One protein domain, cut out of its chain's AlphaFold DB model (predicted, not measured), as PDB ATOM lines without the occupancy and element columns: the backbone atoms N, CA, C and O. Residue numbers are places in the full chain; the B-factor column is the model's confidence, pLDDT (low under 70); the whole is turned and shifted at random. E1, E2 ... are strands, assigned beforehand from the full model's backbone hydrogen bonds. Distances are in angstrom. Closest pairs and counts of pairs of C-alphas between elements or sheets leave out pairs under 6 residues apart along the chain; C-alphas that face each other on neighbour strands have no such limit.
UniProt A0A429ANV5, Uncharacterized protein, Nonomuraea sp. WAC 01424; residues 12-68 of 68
ATOM      1  N   GLN A  12     -28.938  23.136  63.099       71.31
ATOM      2  CA  GLN A  12     -30.363  23.372  62.946       71.31
ATOM      3  C   GLN A  12     -31.124  22.412  63.862       71.31
ATOM      4  O   GLN A  12     -31.040  21.195  63.708       71.31
ATOM      5  N   GLN A  13     -31.881  22.969  64.803       74.12
ATOM      6  CA  GLN A  13     -32.711  22.223  65.745       74.12
ATOM      7  C   GLN A  13     -34.170  22.602  65.500       74.12
ATOM      8  O   GLN A  13     -34.677  23.592  66.024       74.12
ATOM      9  N   GLY A  14     -34.836  21.855  64.617       81.25
ATOM     10  CA  GLY A  14     -36.142  22.258  64.096       81.25
ATOM     11  C   GLY A  14     -36.036  23.577  63.325       81.25
ATOM     12  O   GLY A  14     -35.376  23.640  62.286       81.25
ATOM     13  N   GLU A  15     -36.668  24.632  63.838       82.81
ATOM     14  CA  GLU A  15     -36.616  25.982  63.255       82.81
ATOM     15  C   GLU A  15     -35.563  26.896  63.906       82.81
ATOM     16  O   GLU A  15     -35.412  28.052  63.510       82.81
ATOM     17  N   VAL A  16     -34.828  26.390  64.898       80.56
ATOM     18  CA  VAL A  16     -33.788  27.142  65.602       80.56
ATOM     19  C   VAL A  16     -32.455  26.986  64.888       80.56
ATOM     20  O   VAL A  16     -32.046  25.870  64.556       80.56
ATOM     21  N   LEU A  17     -31.759  28.103  64.686       85.62
ATOM     22  CA  LEU A  17     -30.388  28.114  64.188       85.62
ATOM     23  C   LEU A  17     -29.439  28.400  65.345       85.62
ATOM     24  O   LEU A  17     -29.451  29.514  65.855       85.62
ATOM     25  N   TYR A  18     -28.618  27.436  65.746       82.44
ATOM     26  CA  TYR A  18     -27.667  27.627  66.840       82.44
ATOM     27  C   TYR A  18     -26.224  27.767  66.336       82.44
ATOM     28  O   TYR A  18     -25.770  27.011  65.469       82.44
ATOM     29  N   LEU A  19     -25.515  28.745  66.902       85.31
ATOM     30  CA  LEU A  19     -24.118  29.077  66.654       85.31
ATOM     31  C   LEU A  19     -23.357  29.038  67.991       85.31
ATOM     32  O   LEU A  19     -23.562  29.926  68.823       85.31
ATOM     33  N   PRO A  20     -22.488  28.039  68.223       79.19
ATOM     34  CA  PRO A  20     -21.717  27.963  69.459       79.19
ATOM     35  C   PRO A  20     -20.689  29.098  69.539       79.19
ATOM     36  O   PRO A  20     -20.087  29.476  68.529       79.19
ATOM     37  N   VAL A  21     -20.463  29.613  70.748       79.88
ATOM     38  CA  VAL A  21     -19.358  30.534  71.036       79.88
ATOM     39  C   VAL A  21     -18.215  29.737  71.658       79.88
ATOM     40  O   VAL A  21     -18.384  29.080  72.685       79.88
ATOM     41  N   PHE A  22     -17.048  29.790  71.018       71.69
ATOM     42  CA  PHE A  22     -15.840  29.121  71.487       71.69
ATOM     43  C   PHE A  22     -15.086  30.028  72.458       71.69
ATOM     44  O   PHE A  22     -14.811  31.186  72.143       71.69
ATOM     45  N   GLU A  23     -14.690  29.474  73.595       66.12
ATOM     46  CA  GLU A  23     -13.730  30.083  74.514       66.12
ATOM     47  C   GLU A  23     -12.546  29.123  74.639       66.12
ATOM     48  O   GLU A  23     -12.726  27.905  74.683       66.12
ATOM     49  N   ASP A  24     -11.319  29.641  74.579       65.50
ATOM     50  CA  ASP A  24     -10.092  28.832  74.633       65.50
ATOM     51  C   ASP A  24     -10.071  27.622  73.671       65.50
ATOM     52  O   ASP A  24      -9.566  26.546  74.001       65.50
ATOM     53  N   TRP A  25     -10.610  27.791  72.455       61.81
ATOM     54  CA  TRP A  25     -10.709  26.750  71.413       61.81
ATOM     55  C   TRP A  25     -11.621  25.560  71.768       61.81
ATOM     56  O   TRP A  25     -11.669  24.579  71.023       61.81
ATOM     57  N   ARG A  26     -12.377  25.637  72.869       59.22
ATOM     58  CA  ARG A  26     -13.393  24.652  73.257       59.22
ATOM     59  C   ARG A  26     -14.791  25.227  73.029       59.22
ATOM     60  O   ARG A  26     -15.099  26.339  73.436       59.22
ATOM     61  N   ALA A  27     -15.647  24.440  72.378       58.12
ATOM     62  CA  ALA A  27     -17.059  24.778  72.169       58.12
ATOM     63  C   ALA A  27     -17.913  24.618  73.447       58.12
ATOM     64  O   ALA A  27     -19.077  24.998  73.462       58.12
ATOM     65  N   GLU A  28     -17.362  24.013  74.504       59.94
ATOM     66  CA  GLU A  28     -18.088  23.579  75.710       59.94
ATOM     67  C   GLU A  28     -18.273  24.699  76.748       59.94
ATOM     68  O   GLU A  28     -18.167  24.467  77.948       59.94
ATOM     69  N   THR A  29     -18.543  25.927  76.311       66.75
ATOM     70  CA  THR A  29     -18.908  27.016  77.237       66.75
ATOM     71  C   THR A  29     -20.347  26.882  77.742       66.75
ATOM     72  O   THR A  29     -20.741  27.570  78.679       66.75
ATOM     73  N   GLY A  30     -21.153  26.035  77.088       73.44
ATOM     74  CA  GLY A  30     -22.602  25.968  77.293       73.44
ATOM     75  C   GLY A  30     -23.336  27.203  76.761       73.44
ATOM     76  O   GLY A  30     -24.538  27.326  76.961       73.44
ATOM     77  N   SER A  31     -22.637  28.117  76.076       83.88
ATOM     78  CA  SER A  31     -23.186  29.384  75.599       83.88
ATOM     79  C   SER A  31     -23.056  29.555  74.088       83.88
ATOM     80  O   SER A  31     -22.108  29.096  73.444       83.88
ATOM     81  N   GLY A  32     -24.007  30.278  73.509       87.56
ATOM     82  CA  GLY A  32     -24.002  30.554  72.083       87.56
ATOM     83  C   GLY A  32     -25.037  31.576  71.657       87.56
ATOM     84  O   GLY A  32     -25.712  32.209  72.466       87.56
ATOM     85  N   ILE A  33     -25.156  31.728  70.346       90.12
ATOM     86  CA  ILE A  33     -26.133  32.603  69.715       90.12
ATOM     87  C   ILE A  33     -27.149  31.723  68.991       90.12
ATOM     88  O   ILE A  33     -26.775  30.874  68.183       90.12
ATOM     89  N   ALA A  34     -28.436  31.929  69.256       90.62
ATOM     90  CA  ALA A  34     -29.516  31.228  68.572       90.62
ATOM     91  C   ALA A  34     -30.424  32.200  67.818       90.62
ATOM     92  O   ALA A  34     -30.811  33.231  68.362       90.62
ATOM     93  N   HIS A  35     -30.808  31.854  66.591       91.25
ATOM     94  CA  HIS A  35     -31.921  32.496  65.901       91.25
ATOM     95  C   HIS A  35     -33.211  31.720  66.169       91.25
ATOM     96  O   HIS A  35     -33.303  30.527  65.866       91.25
ATOM     97  N   LEU A  36     -34.206  32.421  66.699       90.00
ATOM     98  CA  LEU A  36     -35.530  31.935  67.055       90.00
ATOM     99  C   LEU A  36     -36.565  32.708  66.218       90.00
ATOM    100  O   LEU A  36     -36.729  33.913  66.419       90.00
ATOM    101  N   PRO A  37     -37.284  32.058  65.284       83.50
ATOM    102  CA  PRO A  37     -38.227  32.744  64.390       83.50
ATOM    103  C   PRO A  37     -39.484  33.270  65.101       83.50
ATOM    104  O   PRO A  37     -40.218  34.081  64.540       83.50
ATOM    105  N   ALA A  38     -39.732  32.824  66.334       87.06
ATOM    106  CA  ALA A  38     -40.779  33.327  67.211       87.06
ATOM    107  C   ALA A  38     -40.183  33.679  68.586       87.06
ATOM    108  O   ALA A  38     -39.190  33.062  68.987       87.06
ATOM    109  N   PRO A  39     -40.786  34.628  69.331       87.69
ATOM    110  CA  PRO A  39     -40.326  34.975  70.670       87.69
ATOM    111  C   PRO A  39     -40.237  33.736  71.577       87.69
ATOM    112  O   PRO A  39     -41.191  32.949  71.623       87.69
ATOM    113  N   PRO A  40     -39.126  33.545  72.308       88.06
ATOM    114  CA  PRO A  40     -38.989  32.420  73.213       88.06
ATOM    115  C   PRO A  40     -39.974  32.495  74.374       88.06
ATOM    116  O   PRO A  40     -40.350  33.562  74.857       88.06
ATOM    117  N   THR A  41     -40.355  31.321  74.857       88.19
ATOM    118  CA  THR A  41     -41.102  31.164  76.105       88.19
ATOM    119  C   THR A  41     -40.149  30.730  77.214       88.19
ATOM    120  O   THR A  41     -39.035  30.285  76.945       88.19
ATOM    121  N   SER A  42     -40.612  30.733  78.465       81.56
ATOM    122  CA  SER A  42     -39.859  30.171  79.599       81.56
ATOM    123  C   SER A  42     -39.548  28.670  79.478       81.56
ATOM    124  O   SER A  42     -38.861  28.117  80.330       81.56
ATOM    125  N   ARG A  43     -40.066  27.995  78.443       86.44
ATOM    126  CA  ARG A  43     -39.814  26.581  78.131       86.44
ATOM    127  C   ARG A  43     -38.949  26.384  76.886       86.44
ATOM    128  O   ARG A  43     -38.727  25.244  76.491       86.44
ATOM    129  N   THR A  44     -38.513  27.460  76.231       88.69
ATOM    130  CA  THR A  44     -37.652  27.362  75.052       88.69
ATOM    131  C   THR A  44     -36.257  26.936  75.494       88.69
ATOM    132  O   THR A  44     -35.588  27.665  76.220       88.69
ATOM    133  N   LEU A  45     -35.840  25.750  75.050       88.62
ATOM    134  CA  LEU A  45     -34.522  25.175  75.305       88.62
ATOM    135  C   LEU A  45     -33.815  24.951  73.972       88.62
ATOM    136  O   LEU A  45     -34.443  24.533  72.997       88.62
ATOM    137  N   VAL A  46     -32.518  25.228  73.942       85.69
ATOM    138  CA  VAL A  46     -31.649  25.029  72.781       85.69
ATOM    139  C   VAL A  46     -30.512  24.123  73.216       85.69
ATOM    140  O   VAL A  46     -29.898  24.361  74.251       85.69
ATOM    141  N   GLN A  47     -30.227  23.076  72.449       83.12
ATOM    142  CA  GLN A  47     -29.094  22.211  72.743       83.12
ATOM    143  C   GLN A  47     -27.793  22.955  72.429       83.12
ATOM    144  O   GLN A  47     -27.551  23.332  71.282       83.12
ATOM    145  N   THR A  48     -26.981  23.187  73.456       80.19
ATOM    146  CA  THR A  48     -25.757  24.004  73.404       80.19
ATOM    147  C   THR A  48     -24.509  23.147  73.207       80.19
ATOM    148  O   THR A  48     -23.583  23.558  72.506       80.19
ATOM    149  N   ALA A  49     -24.517  21.930  73.760       73.50
ATOM    150  CA  ALA A  49     -23.507  20.888  73.591       73.50
ATOM    151  C   ALA A  49     -24.141  19.485  73.728       73.50
ATOM    152  O   ALA A  49     -25.349  19.336  73.921       73.50
ATOM    153  N   SER A  50     -23.348  18.418  73.584       71.06
ATOM    154  CA  SER A  50     -23.852  17.046  73.739       71.06
ATOM    155  C   SER A  50     -24.341  16.801  75.170       71.06
ATOM    156  O   SER A  50     -23.535  16.653  76.082       71.06
ATOM    157  N   GLY A  51     -25.661  16.697  75.341       74.31
ATOM    158  CA  GLY A  51     -26.294  16.492  76.648       74.31
ATOM    159  C   GLY A  51     -26.488  17.770  77.466       74.31
ATOM    160  O   GLY A  51     -26.917  17.668  78.611       74.31
ATOM    161  N   ASP A  52     -26.215  18.939  76.882       80.25
ATOM    162  CA  ASP A  52     -26.384  20.240  77.528       80.25
ATOM    163  C   ASP A  52     -27.477  21.073  76.845       80.25
ATOM    164  O   ASP A  52     -27.655  21.015  75.622       80.25
ATOM    165  N   LEU A  53     -28.232  21.822  77.649       85.00
ATOM    166  CA  LEU A  53     -29.367  22.635  77.218       85.00
ATOM    167  C   LEU A  53     -29.237  24.038  77.806       85.00
ATOM    168  O   LEU A  53     -29.185  24.194  79.022       85.00
ATOM    169  N   GLY A  54     -29.287  25.047  76.944       87.81
ATOM    170  CA  GLY A  54     -29.334  26.451  77.330       87.81
ATOM    171  C   GLY A  54     -30.701  27.074  77.075       87.81
ATOM    172  O   GLY A  54     -31.525  26.562  76.307       87.81
ATOM    173  N   SER A  55     -30.931  28.220  77.704       92.31
ATOM    174  CA  SER A  55     -32.142  29.019  77.536       92.31
ATOM    175  C   SER A  55     -31.818  30.400  76.957       92.31
ATOM    176  O   SER A  55     -30.714  30.906  77.149       92.31
ATOM    177  N   PRO A  56     -32.745  31.047  76.236       92.94
ATOM    178  CA  PRO A  56     -32.549  32.415  75.766       92.94
ATOM    179  C   PRO A  56     -32.547  33.382  76.957       92.94
ATOM    180  O   PRO A  56     -33.569  33.553  77.619       92.94
ATOM    181  N   VAL A  57     -31.414  34.030  77.225       93.38
ATOM    182  CA  VAL A  57     -31.244  34.921  78.393       93.38
ATOM    183  C   VAL A  57     -31.110  36.396  78.019       93.38
ATOM    184  O   VAL A  57     -31.277  37.267  78.873       93.38
ATOM    185  N   ARG A  58     -30.811  36.706  76.750       93.12
ATOM    186  CA  ARG A  58     -30.729  38.088  76.257       93.12
ATOM    187  C   ARG A  58     -31.137  38.184  74.792       93.12
ATOM    188  O   ARG A  58     -30.563  37.494  73.957       93.12
ATOM    189  N   ASP A  59     -32.068  39.084  74.504       93.88
ATOM    190  CA  ASP A  59     -32.454  39.462  73.141       93.88
ATOM    191  C   ASP A  59     -31.345  40.306  72.487       93.88
ATOM    192  O   ASP A  59     -30.806  41.228  73.109       93.88
ATOM    193  N   LEU A  60     -30.988  39.968  71.249       92.44
ATOM    194  CA  LEU A  60     -30.000  40.664  70.420       92.44
ATOM    195  C   LEU A  60     -30.647  41.386  69.221       92.44
ATOM    196  O   LEU A  60     -29.941  42.070  68.482       92.44
ATOM    197  N   GLY A  61     -31.969  41.272  69.048       92.44
ATOM    198  CA  GLY A  61     -32.734  41.832  67.935       92.44
ATOM    199  C   GLY A  61     -32.904  40.863  66.762       92.44
ATOM    200  O   GLY A  61     -32.157  39.900  66.609       92.44
ATOM    201  N   ASP A  62     -33.915  41.112  65.923       91.75
ATOM    202  CA  ASP A  62     -34.189  40.359  64.685       91.75
ATOM    203  C   ASP A  62     -34.241  38.828  64.863       91.75
ATOM    204  O   ASP A  62     -33.766  38.067  64.023       91.75
ATOM    205  N   GLY A  63     -34.807  38.373  65.984       90.38
ATOM    206  CA  GLY A  63     -34.935  36.948  66.304       90.38
ATOM    207  C   GLY A  63     -33.658  36.306  66.849       90.38
ATOM    208  O   GLY A  63     -33.662  35.110  67.123       90.38
ATOM    209  N   TRP A  64     -32.575  37.058  67.048       93.19
ATOM    210  CA  TRP A  64     -31.329  36.554  67.621       93.19
ATOM    211  C   TRP A  64     -31.290  36.683  69.140       93.19
ATOM    212  O   TRP A  64     -31.680  37.699  69.707       93.19
ATOM    213  N   TRP A  65     -30.768  35.652  69.799       93.94
ATOM    214  CA  TRP A  65     -30.693  35.557  71.251       93.94
ATOM    215  C   TRP A  65     -29.341  35.025  71.699       93.94
ATOM    216  O   TRP A  65     -28.786  34.117  71.083       93.94
ATOM    217  N   TRP A  66     -28.852  35.547  72.820       91.94
ATOM    218  CA  TRP A  66     -27.834  34.867  73.606       91.94
ATOM    219  C   TRP A  66     -28.480  33.717  74.375       91.94
ATOM    220  O   TRP A  66     -29.494  33.912  75.055       91.94
ATOM    221  N   VAL A  67     -27.870  32.544  74.278       90.00
ATOM    222  CA  VAL A  67     -28.284  31.316  74.949       90.00
ATOM    223  C   VAL A  67     -27.201  30.896  75.931       90.00
ATOM    224  O   VAL A  67     -26.022  30.933  75.577       90.00
ATOM    225  N   GLY A  68     -27.617  30.498  77.133       88.44
ATOM    226  CA  GLY A  68     -26.776  29.912  78.179       88.44
ATOM    227  C   GLY A  68     -27.591  29.405  79.359       88.44
ATOM    228  O   GLY A  68     -28.846  29.388  79.258       88.44
TER     229      GLY A  68
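AT A GLANCE: This is residues 12 to 68 of the 68 residues of an uncharacterized protein of Nonomuraea sp. WAC 01424 (UniProt A0A429ANV5). A small, strongly twisted sheet of four short strands, E1, E2, E6 and E5, makes a wall, and the separate hairpin of E3 and E4 is over one of its faces toward the E1 side; past Ser 55 the chain runs on from E4 into E5 at the opposite edge of the wall. The long loop of residues 21 to 31, between E1 and E2, reaches out to one end of the longest span. The printed part has 57 residues with six named strands, E1 to E6 in order along the chain, and no named helix; the class is all strand, though under half of the residues, 26 of 57, are in named elements. The larger sheet has the order E1, E2, E6, E5 and the smaller E3, E4, both antiparallel throughout. The whole is compact, with a radius of gyration of the C-alphas of 10.6 A, and spans 31 by 22 by 19 A.

HOW THE PARTS SIT: In the larger sheet, E2, residues 32 to 35, and E6, residues 64 to 67, are the inner strands, antiparallel at 146 degrees, with N 34 and O 65 within hydrogen-bond range at 2.9 A. Edge strand E1, residues 16 to 20, forms a hairpin with E2, with N 19 and O 33 at 2.8 A. Residues 12 to 13 pair antiparallel with residues 16 to 17 of E1. The other edge strand, E5, residues 56 to 61, forms a hairpin with E6, with N 66 and O 58 at 2.8 A. E3, residues 46 to 49, and E4, residues 52 to 54, form a third hairpin, with N 46 and O 54 at 2.9 A. The closest C-alphas of E1 and E3, those of Pro 20 and Thr 48, are 6.9 A apart. E4 runs on into E5 at 51 degrees across a break of one residue. E1 and E5 are apart.

IN THESE COORDINATES: E1 begins at C-alpha 16, (-33.788, 27.142, 65.602), and is 12.7 A long. E2 measures 10.2 A, E3 9.2 A and E4 6.9 A. E5, the longest strand by residues, measures 12.2 A from C-alpha 56 at (-32.549, 32.415, 75.766). E6 measures 9.5 A and ends at C-alpha 67, (-28.284, 31.316, 74.949).

THE WHOLE: The two C-alphas farthest apart, those of Asp 24 and Ala 38, are 31.9 A apart. The printed part has no cut and ends at Gly 68, the chain's last residue. The link from E1 to E2 is long, with 11 residues. The mean pLDDT of the printed part is 82.6, and residues 23 to 29 are under 70.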